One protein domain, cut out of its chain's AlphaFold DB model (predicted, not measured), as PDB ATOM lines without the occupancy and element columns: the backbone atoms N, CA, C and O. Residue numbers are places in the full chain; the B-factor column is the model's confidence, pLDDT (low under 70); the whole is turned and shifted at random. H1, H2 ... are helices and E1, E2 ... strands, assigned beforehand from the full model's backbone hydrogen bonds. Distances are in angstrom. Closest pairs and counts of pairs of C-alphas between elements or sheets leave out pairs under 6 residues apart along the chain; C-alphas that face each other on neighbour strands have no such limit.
ATOM      1  N   PHE A  64      54.304  -3.114  92.453       82.06
ATOM      2  CA  PHE A  64      53.104  -3.578  91.771       82.06
ATOM      3  C   PHE A  64      53.434  -3.757  90.299       82.06
ATOM      4  O   PHE A  64      54.063  -2.892  89.692       82.06
ATOM      5  N   HIS A  65      53.031  -4.883  89.730       84.06
ATOM      6  CA  HIS A  65      53.302  -5.219  88.343       84.06
ATOM      7  C   HIS A  65      52.036  -5.756  87.695       84.06
ATOM      8  O   HIS A  65      51.323  -6.554  88.304       84.06
ATOM      9  N   GLY A  66      51.774  -5.357  86.457       85.19
ATOM     10  CA  GLY A  66      50.697  -5.938  85.674       85.19
ATOM     11  C   GLY A  66      50.344  -5.128  84.441       85.19
ATOM     12  O   GLY A  66      50.942  -4.092  84.142       85.19
ATOM     13  N   LEU A  67      49.327  -5.616  83.732       86.44
ATOM     14  CA  LEU A  67      48.777  -4.916  82.581       86.44
ATOM     15  C   LEU A  67      48.036  -3.662  83.038       86.44
ATOM     16  O   LEU A  67      47.227  -3.712  83.968       86.44
ATOM     17  N   CYS A  68      48.273  -2.553  82.346       85.31
ATOM     18  CA  CYS A  68      47.567  -1.307  82.579       85.31
ATOM     19  C   CYS A  68      46.449  -1.067  81.558       85.31
ATOM     20  O   CYS A  68      46.630  -1.285  80.354       85.31
ATOM     21  N   TYR A  69      45.331  -0.533  82.036       87.69
ATOM     22  CA  TYR A  69      44.276   0.050  81.218       87.69
ATOM     23  C   TYR A  69      44.413   1.572  81.225       87.69
ATOM     24  O   TYR A  69      44.539   2.162  82.297       87.69
ATOM     25  N   VAL A  70      44.441   2.207  80.053       87.12
ATOM     26  CA  VAL A  70      44.717   3.647  79.942       87.12
ATOM     27  C   VAL A  70      43.458   4.366  79.482       87.12
ATOM     28  O   VAL A  70      42.900   4.030  78.438       87.12
ATOM     29  N   VAL A  71      43.035   5.367  80.246       88.62
ATOM     30  CA  VAL A  71      41.902   6.239  79.934       88.62
ATOM     31  C   VAL A  71      42.361   7.690  79.832       88.62
ATOM     32  O   VAL A  71      43.392   8.070  80.382       88.62
ATOM     33  N   GLY A  72      41.627   8.478  79.052       88.25
ATOM     34  CA  GLY A  72      41.918   9.887  78.809       88.25
ATOM     35  C   GLY A  72      41.530  10.796  79.974       88.25
ATOM     36  O   GLY A  72      41.336  10.348  81.104       88.25
ATOM     37  N   ASP A  73      41.423  12.084  79.667       88.88
ATOM     38  CA  ASP A  73      41.022  13.121  80.615       88.88
ATOM     39  C   ASP A  73      39.496  13.156  80.811       88.88
ATOM     40  O   ASP A  73      38.736  12.745  79.932       88.88
ATOM     41  N   ASN A  74      39.059  13.737  81.929       89.62
ATOM     42  CA  ASN A  74      37.664  14.020  82.281       89.62
ATOM     43  C   ASN A  74      36.765  12.780  82.290       89.62
ATOM     44  O   ASN A  74      35.642  12.806  81.786       89.62
ATOM     45  N   ILE A  75      37.273  11.693  82.866       90.88
ATOM     46  CA  ILE A  75      36.460  10.509  83.121       90.88
ATOM     47  C   ILE A  75      35.633  10.764  84.378       90.88
ATOM     48  O   ILE A  75      36.176  10.809  85.481       90.88
ATOM     49  N   ASP A  76      34.330  10.951  84.209       90.81
ATOM     50  CA  ASP A  76      33.390  11.172  85.308       90.81
ATOM     51  C   ASP A  76      32.964   9.860  86.000       90.81
ATOM     52  O   ASP A  76      33.364   8.753  85.629       90.81
ATOM     53  N   THR A  77      32.157   9.989  87.053       89.50
ATOM     54  CA  THR A  77      31.665   8.851  87.837       89.50
ATOM     55  C   THR A  77      30.754   7.931  87.040       89.50
ATOM     56  O   THR A  77      30.815   6.726  87.255       89.50
ATOM     57  N   ASP A  78      29.974   8.459  86.098       91.19
ATOM     58  CA  ASP A  78      29.059   7.654  85.285       91.19
ATOM     59  C   ASP A  78      29.840   6.801  84.274       91.19
ATOM     60  O   ASP A  78      29.480   5.660  83.988       91.19
ATOM     61  N   GLN A  79      30.973   7.307  83.785       93.06
ATOM     62  CA  GLN A  79      31.901   6.544  82.954       93.06
ATOM     63  C   GLN A  79      32.626   5.443  83.737       93.06
ATOM     64  O   GLN A  79      32.945   4.399  83.160       93.06
ATOM     65  N   ILE A  80      32.880   5.652  85.036       91.25
ATOM     66  CA  ILE A  80      33.512   4.664  85.925       91.25
ATOM     67  C   ILE A  80      32.513   3.600  86.380       91.25
ATOM     68  O   ILE A  80      32.821   2.412  86.302       91.25
ATOM     69  N   ILE A  81      31.340   4.001  86.861       90.38
ATOM     70  CA  ILE A  81      30.273   3.105  87.297       90.38
ATOM     71  C   ILE A  81      28.912   3.806  87.135       90.38
ATOM     72  O   ILE A  81      28.558   4.662  87.945       90.38
ATOM     73  N   PRO A  82      28.130   3.451  86.100       89.38
ATOM     74  CA  PRO A  82      26.823   4.056  85.875       89.38
ATOM     75  C   PRO A  82      25.869   3.871  87.062       89.38
ATOM     76  O   PRO A  82      25.871   2.828  87.732       89.38
ATOM     77  N   ALA A  83      25.025   4.875  87.301       88.69
ATOM     78  CA  ALA A  83      24.126   4.924  88.450       88.69
ATOM     79  C   ALA A  83      23.143   3.740  88.526       88.69
ATOM     80  O   ALA A  83      22.714   3.366  89.619       88.69
ATOM     81  N   GLU A  84      22.814   3.103  87.398       88.06
ATOM     82  CA  GLU A  84      21.920   1.943  87.342       88.06
ATOM     83  C   GLU A  84      22.449   0.753  88.164       88.06
ATOM     84  O   GLU A  84      21.666  -0.045  88.687       88.06
ATOM     85  N   PHE A  85      23.772   0.652  88.325       84.44
ATOM     86  CA  PHE A  85      24.430  -0.440  89.045       84.44
ATOM     87  C   PHE A  85      24.693  -0.133  90.525       84.44
ATOM     88  O   PHE A  85      25.035  -1.042  91.279       84.44
ATOM     89  N   LEU A  86      24.460   1.103  90.981       81.31
ATOM     90  CA  LEU A  86      24.631   1.507  92.388       81.31
ATOM     91  C   LEU A  86      23.563   0.933  93.330       81.31
ATOM     92  O   LEU A  86      23.601   1.158  94.537       81.31
ATOM     93  N   THR A  87      22.603   0.190  92.784       83.62
ATOM     94  CA  THR A  87      21.600  -0.555  93.550       83.62
ATOM     95  C   THR A  87      22.159  -1.833  94.181       83.62
ATOM     96  O   THR A  87      21.536  -2.372  95.094       83.62
ATOM     97  N   LEU A  88      23.322  -2.308  93.719       77.19
ATOM     98  CA  LEU A  88      24.011  -3.471  94.274       77.19
ATOM     99  C   LEU A  88      24.619  -3.134  95.637       77.19
ATOM    100  O   LEU A  88      25.258  -2.095  95.806       77.19
ATOM    101  N   VAL A  89      24.447  -4.030  96.606       75.12
ATOM    102  CA  VAL A  89      24.885  -3.829  97.986       75.12
ATOM    103  C   VAL A  89      26.300  -4.390  98.170       75.12
ATOM    104  O   VAL A  89      26.480  -5.608  98.128       75.12
ATOM    105  N   PRO A  90      27.316  -3.554  98.477       71.31
ATOM    106  CA  PRO A  90      28.698  -4.015  98.658       71.31
ATOM    107  C   PRO A  90      28.902  -4.994  99.826       71.31
ATOM    108  O   PRO A  90      29.944  -5.636  99.916       71.31
ATOM    109  N   SER A  91      27.930  -5.094 100.736       76.12
ATOM    110  CA  SER A  91      27.957  -6.023 101.871       76.12
ATOM    111  C   SER A  91      27.711  -7.479 101.470       76.12
ATOM    112  O   SER A  91      28.043  -8.376 102.241       76.12
ATOM    113  N   ASN A  92      27.111  -7.725 100.301       82.62
ATOM    114  CA  ASN A  92      26.925  -9.069  99.771       82.62
ATOM    115  C   ASN A  92      28.090  -9.392  98.815       82.62
ATOM    116  O   ASN A  92      28.277  -8.658  97.842       82.62
ATOM    117  N   PRO A  93      28.867 -10.467  99.051       84.75
ATOM    118  CA  PRO A  93      30.022 -10.798  98.220       84.75
ATOM    119  C   PRO A  93      29.665 -11.003  96.741       84.75
ATOM    120  O   PRO A  93      30.398 -10.528  95.876       84.75
ATOM    121  N   ASP A  94      28.530 -11.633  96.436       86.31
ATOM    122  CA  ASP A  94      28.138 -11.926  95.052       86.31
ATOM    123  C   ASP A  94      27.747 -10.647  94.295       86.31
ATOM    124  O   ASP A  94      28.104 -10.449  93.129       86.31
ATOM    125  N   GLU A  95      27.040  -9.738  94.969       85.62
ATOM    126  CA  GLU A  95      26.690  -8.426  94.417       85.62
ATOM    127  C   GLU A  95      27.919  -7.526  94.285       85.62
ATOM    128  O   GLU A  95      28.021  -6.784  93.310       85.62
ATOM    129  N   TYR A  96      28.875  -7.627  95.211       80.69
ATOM    130  CA  TYR A  96      30.143  -6.907  95.152       80.69
ATOM    131  C   TYR A  96      30.996  -7.345  93.956       80.69
ATOM    132  O   TYR A  96      31.497  -6.502  93.208       80.69
ATOM    133  N   GLU A  97      31.126  -8.655  93.715       85.94
ATOM    134  CA  GLU A  97      31.818  -9.158  92.523       85.94
ATOM    135  C   GLU A  97      31.105  -8.730  91.234       85.94
ATOM    136  O   GLU A  97      31.755  -8.342  90.260       85.94
ATOM    137  N   LYS A  98      29.768  -8.743  91.235       87.62
ATOM    138  CA  LYS A  98      28.964  -8.281  90.102       87.62
ATOM    139  C   LYS A  98      29.097  -6.777  89.864       87.62
ATOM    140  O   LYS A  98      29.168  -6.361  88.717       87.62
ATOM    141  N   LEU A  99      29.180  -5.961  90.909       85.69
ATOM    142  CA  LEU A  99      29.442  -4.528  90.781       85.69
ATOM    143  C   LEU A  99      30.806  -4.283  90.118       85.69
ATOM    144  O   LEU A  99      30.929  -3.427  89.244       85.69
ATOM    145  N   GLY A 100      31.811  -5.091  90.471       85.31
ATOM    146  CA  GLY A 100      33.141  -5.044  89.866       85.31
ATOM    147  C   GLY A 100      33.165  -5.347  88.362       85.31
ATOM    148  O   GLY A 100      33.990  -4.777  87.647       85.31
ATOM    149  N   SER A 101      32.253  -6.185  87.852       89.00
ATOM    150  CA  SER A 101      32.190  -6.501  86.415       89.00
ATOM    151  C   SER A 101      31.664  -5.342  85.559       89.00
ATOM    152  O   SER A 101      31.953  -5.281  84.363       89.00
ATOM    153  N   TYR A 102      30.969  -4.378  86.171       89.94
ATOM    154  CA  TYR A 102      30.491  -3.151  85.525       89.94
ATOM    155  C   TYR A 102      31.491  -1.986  85.594       89.94
ATOM    156  O   TYR A 102      31.184  -0.882  85.140       89.94
ATOM    157  N   ALA A 103      32.700  -2.205  86.119       91.00
ATOM    158  CA  ALA A 103      33.728  -1.172  86.175       91.00
ATOM    159  C   ALA A 103      34.109  -0.663  84.769       91.00
ATOM    160  O   ALA A 103      34.430  -1.439  83.866       91.00
ATOM    161  N   LEU A 104      34.123   0.663  84.609       91.94
ATOM    162  CA  LEU A 104      34.447   1.403  83.383       91.94
ATOM    163  C   LEU A 104      33.550   1.076  82.170       91.94
ATOM    164  O   LEU A 104      33.936   1.318  81.023       91.94
ATOM    165  N   ILE A 105      32.348   0.524  82.388       92.69
ATOM    166  CA  ILE A 105      31.426   0.165  81.296       92.69
ATOM    167  C   ILE A 105      30.829   1.391  80.589       92.69
ATOM    168  O   ILE A 105      30.492   1.306  79.408       92.69
ATOM    169  N   GLY A 106      30.751   2.535  81.278       92.31
ATOM    170  CA  GLY A 106      30.219   3.790  80.743       92.31
ATOM    171  C   GLY A 106      31.164   4.516  79.777       92.31
ATOM    172  O   GLY A 106      30.787   5.533  79.196       92.31
ATOM    173  N   LEU A 107      32.387   4.011  79.567       92.62
ATOM    174  CA  LEU A 107      33.331   4.606  78.622       92.62
ATOM    175  C   LEU A 107      32.781   4.602  77.182       92.62
ATOM    176  O   LEU A 107      32.266   3.574  76.727       92.62
ATOM    177  N   PRO A 108      32.988   5.685  76.408       92.06
ATOM    178  CA  PRO A 108      32.460   5.804  75.054       92.06
ATOM    179  C   PRO A 108      33.023   4.741  74.100       92.06
ATOM    180  O   PRO A 108      34.106   4.187  74.299       92.06
ATOM    181  N   ALA A 109      32.316   4.519  72.990       90.81
ATOM    182  CA  ALA A 109      32.679   3.531  71.970       90.81
ATOM    183  C   ALA A 109      34.030   3.788  71.267       90.81
ATOM    184  O   ALA A 109      34.525   2.918  70.550       90.81
ATOM    185  N   SER A 110      34.656   4.959  71.461       90.00
ATOM    186  CA  SER A 110      36.027   5.217  70.994       90.00
ATOM    187  C   SER A 110      37.053   4.270  71.622       90.00
ATOM    188  O   SER A 110      38.083   3.985  71.009       90.00
ATOM    189  N   TYR A 111      36.766   3.739  72.810       89.06
ATOM    190  CA  TYR A 111      37.589   2.730  73.455       89.06
ATOM    191  C   TYR A 111      37.158   1.333  72.981       89.06
ATOM    192  O   TYR A 111      36.170   0.770  73.446       89.06
ATOM    193  N   LYS A 112      37.907   0.752  72.041       87.81
ATOM    194  CA  LYS A 112      37.568  -0.560  71.457       87.81
ATOM    195  C   LYS A 112      37.715  -1.705  72.456       87.81
ATOM    196  O   LYS A 112      36.837  -2.555  72.560       87.81
ATOM    197  N   ASP A 113      38.803  -1.697  73.221       89.56
ATOM    198  CA  ASP A 113      39.009  -2.670  74.287       89.56
ATOM    199  C   ASP A 113      38.231  -2.226  75.529       89.56
ATOM    200  O   ASP A 113      38.371  -1.089  75.996       89.56
ATOM    201  N   ARG A 114      37.391  -3.109  76.070       91.25
ATOM    202  CA  ARG A 114      36.711  -2.890  77.355       91.25
ATOM    203  C   ARG A 114      37.639  -3.242  78.517       91.25
ATOM    204  O   ARG A 114      38.532  -4.081  78.369       91.25
ATOM    205  N   PHE A 115      37.437  -2.578  79.656       91.31
ATOM    206  CA  PHE A 115      38.197  -2.854  80.875       91.31
ATOM    207  C   PHE A 115      37.918  -4.273  81.379       91.31
ATOM    208  O   PHE A 115      38.849  -5.060  81.547       91.31
ATOM    209  N   VAL A 116      36.641  -4.625  81.526       90.88
ATOM    210  CA  VAL A 116      36.168  -6.002  81.711       90.88
ATOM    211  C   VAL A 116      35.639  -6.501  80.367       90.88
ATOM    212  O   VAL A 116      34.915  -5.772  79.684       90.88
ATOM    213  N   GLN A 117      36.032  -7.701  79.933       89.81
ATOM    214  CA  GLN A 117      35.526  -8.233  78.666       89.81
ATOM    215  C   GLN A 117      34.040  -8.601  78.789       89.81
ATOM    216  O   GLN A 117      33.591  -8.997  79.867       89.81
ATOM    217  N   PRO A 118      33.260  -8.517  77.697       88.56
ATOM    218  CA  PRO A 118      31.865  -8.939  77.717       88.56
ATOM    219  C   PRO A 118      31.727 -10.396  78.180       88.56
ATOM    220  O   PRO A 118      32.289 -11.301  77.568       88.56
ATOM    221  N   GLY A 119      30.965 -10.619  79.252       86.62
ATOM    222  CA  GLY A 119      30.748 -11.948  79.835       86.62
ATOM    223  C   GLY A 119      31.790 -12.384  80.872       86.62
ATOM    224  O   GLY A 119      31.629 -13.448  81.464       86.62
ATOM    225  N   GLU A 120      32.821 -11.577  81.135       89.38
ATOM    226  CA  GLU A 120      33.756 -11.806  82.238       89.38
ATOM    227  C   GLU A 120      33.310 -11.071  83.509       89.38
ATOM    228  O   GLU A 120      32.692 -10.010  83.460       89.38
ATOM    229  N   MET A 121      33.661 -11.629  84.671       85.69
ATOM    230  CA  MET A 121      33.411 -10.998  85.975       85.69
ATOM    231  C   MET A 121      34.603 -10.171  86.472       85.69
ATOM    232  O   MET A 121      34.455  -9.339  87.361       85.69
ATOM    233  N   LYS A 122      35.804 -10.420  85.936       86.94
ATOM    234  CA  LYS A 122      37.063  -9.826  86.403       86.94
ATOM    235  C   LYS A 122      37.889  -9.378  85.208       86.94
ATOM    236  O   LYS A 122      37.895 -10.030  84.173       86.94
ATOM    237  N   THR A 123      38.595  -8.265  85.363       89.75
ATOM    238  CA  THR A 123      39.512  -7.759  84.342       89.75
ATOM    239  C   THR A 123      40.870  -8.468  84.392       89.75
ATOM    240  O   THR A 123      41.309  -8.945  85.438       89.75
ATOM    241  N   LYS A 124      41.582  -8.461  83.263       89.19
ATOM    242  CA  LYS A 124      43.008  -8.810  83.178       89.19
ATOM    243  C   LYS A 124      43.953  -7.663  83.563       89.19
ATOM    244  O   LYS A 124      45.155  -7.886  83.685       89.19
ATOM    245  N   TYR A 125      43.447  -6.434  83.679       86.12
ATOM    246  CA  TYR A 125      44.253  -5.254  83.983       86.12
ATOM    247  C   TYR A 125      44.392  -5.084  85.497       86.12
ATOM    248  O   TYR A 125      43.405  -5.058  86.224       86.12
ATOM    249  N   SER A 126      45.625  -4.949  85.979       82.81
ATOM    250  CA  SER A 126      45.915  -4.747  87.405       82.81
ATOM    251  C   SER A 126      46.028  -3.269  87.779       82.81
ATOM    252  O   SER A 126      46.009  -2.932  88.957       82.81
ATOM    253  N   ILE A 127      46.197  -2.391  86.785       84.81
ATOM    254  CA  ILE A 127      46.467  -0.963  86.966       84.81
ATOM    255  C   ILE A 127      45.558  -0.172  86.019       84.81
ATOM    256  O   ILE A 127      45.429  -0.530  84.850       84.81
ATOM    257  N   ILE A 128      44.966   0.923  86.495       86.44
ATOM    258  CA  ILE A 128      44.311   1.925  85.643       86.44
ATOM    259  C   ILE A 128      45.173   3.186  85.655       86.44
ATOM    260  O   ILE A 128      45.641   3.614  86.707       86.44
ATOM    261  N   ILE A 129      45.385   3.769  84.481       85.06
ATOM    262  CA  ILE A 129      46.040   5.065  84.314       85.06
ATOM    263  C   ILE A 129      45.034   5.979  83.639       85.06
ATOM    264  O   ILE A 129      44.726   5.778  82.469       85.06
ATOM    265  N   GLY A 130      44.503   6.948  84.373       85.75
ATOM    266  CA  GLY A 130      43.655   7.990  83.812       85.75
ATOM    267  C   GLY A 130      44.405   9.286  83.540       85.75
ATOM    268  O   GLY A 130      45.527   9.489  84.009       85.75
ATOM    269  N   GLY A 131      43.765  10.150  82.764       83.12
ATOM    270  CA  GLY A 131      44.210  11.513  82.537       83.12
ATOM    271  C   GLY A 131      43.819  12.462  83.672       83.12
ATOM    272  O   GLY A 131      43.603  12.067  84.820       83.12
ATOM    273  N   GLU A 132      43.734  13.744  83.341       83.19
ATOM    274  CA  GLU A 132      43.278  14.791  84.253       83.19
ATOM    275  C   GLU A 132      41.810  14.599  84.645       83.19
ATOM    276  O   GLU A 132      41.005  14.133  83.845       83.19
ATOM    277  N   ASN A 133      41.449  14.996  85.869       84.25
ATOM    278  CA  ASN A 133      40.069  14.973  86.365       84.25
ATOM    279  C   ASN A 133      39.369  13.598  86.250       84.25
ATOM    280  O   ASN A 133      38.202  13.498  85.877       84.25
ATOM    281  N   PHE A 134      40.095  12.520  86.546       87.50
ATOM    282  CA  PHE A 134      39.525  11.182  86.663       87.50
ATOM    283  C   PHE A 134      38.766  11.046  87.995       87.50
ATOM    284  O   PHE A 134      39.358  11.203  89.062       87.50
ATOM    285  N   GLY A 135      37.470  10.731  87.945       81.56
ATOM    286  CA  GLY A 135      36.622  10.487  89.117       81.56
ATOM    287  C   GLY A 135      36.090  11.737  89.829       81.56
ATOM    288  O   GLY A 135      35.583  11.618  90.940       81.56
ATOM    289  N   GLY A 136      36.189  12.926  89.225       69.56
ATOM    290  CA  GLY A 136      35.629  14.180  89.762       69.56
ATOM    291  C   GLY A 136      36.485  14.900  90.817       69.56
ATOM    292  O   GLY A 136      36.415  16.119  90.914       69.56
ATOM    293  N   GLU A 137      37.354  14.190  91.540       53.62
ATOM    294  CA  GLU A 137      38.510  14.740  92.263       53.62
ATOM    295  C   GLU A 137      39.654  13.716  92.207       53.62
ATOM    296  O   GLU A 137      39.527  12.583  92.671       53.62
ATOM    297  N   CYS A 138      40.791  14.097  91.620       43.44
ATOM    298  CA  CYS A 138      41.933  13.194  91.483       43.44
ATOM    299  C   CYS A 138      42.664  12.986  92.820       43.44
ATOM    300  O   CYS A 138      43.218  13.936  93.375       43.44
ATOM    301  N   ILE A 139      42.874  11.727  93.213       37.16
ATOM    302  CA  ILE A 139      44.105  11.320  93.903       37.16
ATOM    303  C   ILE A 139      44.928  10.470  92.929       37.16
ATOM    304  O   ILE A 139      44.550   9.370  92.548       37.16
ATOM    305  N   MET A 140      46.079  11.036  92.553       35.47
ATOM    306  CA  MET A 140      47.200  10.421  91.831       35.47
ATOM    307  C   MET A 140      46.965   9.903  90.413       35.47
ATOM    308  O   MET A 140      47.088   8.715  90.132       35.47
ATOM    309  N   LEU A 141      46.857  10.835  89.469       39.25
ATOM    310  CA  LEU A 141      47.218  10.561  88.083       39.25
ATOM    311  C   LEU A 141      48.117  11.682  87.562       39.25
ATOM    312  O   LEU A 141      47.672  12.758  87.175       39.25
ATOM    313  N   MET A 142      49.431  11.448  87.624       37.03
ATOM    314  CA  MET A 142      50.368  12.206  86.800       37.03
ATOM    315  C   MET A 142      50.217  11.741  85.357       37.03
ATOM    316  O   MET A 142      50.114  10.539  85.116       37.03
ATOM    317  N   ARG A 143      50.257  12.694  84.417       40.75
ATOM    318  CA  ARG A 143      50.336  12.449  82.972       40.75
ATOM    319  C   ARG A 143      51.438  11.434  82.680       40.75
ATOM    320  O   ARG A 143      52.623  11.768  82.639       40.75
ATOM    321  N   VAL A 144      51.051  10.186  82.470       46.94
ATOM    322  CA  VAL A 144      51.907   9.216  81.810       46.94
ATOM    323  C   VAL A 144      51.522   9.317  80.345       46.94
ATOM    324  O   VAL A 144      50.402   8.957  79.999       46.94
ATOM    325  N   ASP A 145      52.418   9.814  79.486       44.19
ATOM    326  CA  ASP A 145      52.247   9.824  78.020       44.19
ATOM    327  C   ASP A 145      52.290   8.389  77.450       44.19
ATOM    328  O   ASP A 145      53.095   8.029  76.583       44.19
ATOM    329  N   LEU A 146      51.431   7.519  77.974       53.31
ATOM    330  CA  LEU A 146      51.055   6.259  77.373       53.31
ATOM    331  C   LEU A 146      50.040   6.619  76.314       53.31
ATOM    332  O   LEU A 146      48.851   6.694  76.585       53.31
ATOM    333  N   GLN A 147      50.534   6.905  75.115       50.84
ATOM    334  CA  GLN A 147      49.733   7.182  73.926       50.84
ATOM    335  C   GLN A 147      48.747   6.032  73.639       50.84
ATOM    336  O   GLN A 147      49.038   5.171  72.811       50.84
ATOM    337  N   GLY A 148      47.619   5.981  74.353       52.97
ATOM    338  CA  GLY A 148      46.492   5.068  74.154       52.97
ATOM    339  C   GLY A 148      46.824   3.574  74.104       52.97
ATOM    340  O   GLY A 148      46.035   2.806  73.563       52.97
ATOM    341  N   ARG A 149      47.993   3.140  74.595       62.34
ATOM    342  CA  ARG A 149      48.436   1.743  74.492       62.34
ATOM    343  C   ARG A 149      48.467   1.081  75.860       62.34
ATOM    344  O   ARG A 149      49.293   1.432  76.701       62.34
ATOM    345  N   HIS A 150      47.594   0.088  76.028       73.62
ATOM    346  CA  HIS A 150      47.675  -0.898  77.101       73.62
ATOM    347  C   HIS A 150      49.049  -1.567  77.077       73.62
ATOM    348  O   HIS A 150      49.603  -1.839  76.008       73.62
ATOM    349  N   GLY A 151      49.618  -1.806  78.250       72.38
ATOM    350  CA  GLY A 151      50.984  -2.291  78.337       72.38
ATOM    351  C   GLY A 151      51.329  -2.827  79.705       72.38
ATOM    352  O   GLY A 151      50.539  -2.764  80.642       72.38
TER     353      GLY A 151
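This is residues 64 to 151 of the 204 residues of an uncharacterized protein of Brassica rapa subsp. pekinensis (UniProt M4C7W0). Little regular structure is seen here: a small parallel sheet, E1 beside E2, lies toward one end, helix H2 toward the other, with long loops between and around them. The 88 printed residues include E1, H1, H2 and E2 in chain order; the class is mixed, with only 23 residues in named elements. The whole is compact, radius of gyration of the C-alphas 13.2 A, spanning 38 by 28 by 25 A.

Start at E1, residues 64 to 70, and E2, residues 127 to 129, parallel neighbours at 43 degrees; N 69 and O 127 are within hydrogen-bond range at 2.8 A. With H1, residues 77 to 80, and H2, residues 93 to 101, between them in the chain, they form a strand-helix-strand unit with a right-handed crossover. H1 and H2 are apart. In H2 every O i to N i+4 pair is within hydrogen-bond range; H1 is too short for one.

Find C-alpha 64 at (53.104, -3.578, 91.771); E1 runs 16.2 A. H2 runs 12.7 A, H1 5.0 A; E2 runs 6.6 A to C-alpha 129 at (46.040, 5.065, 84.314).

The printed part has no cut. The links H1 to H2 and H2 to E2 are long. Residues 136 to 149 have pLDDT under 70.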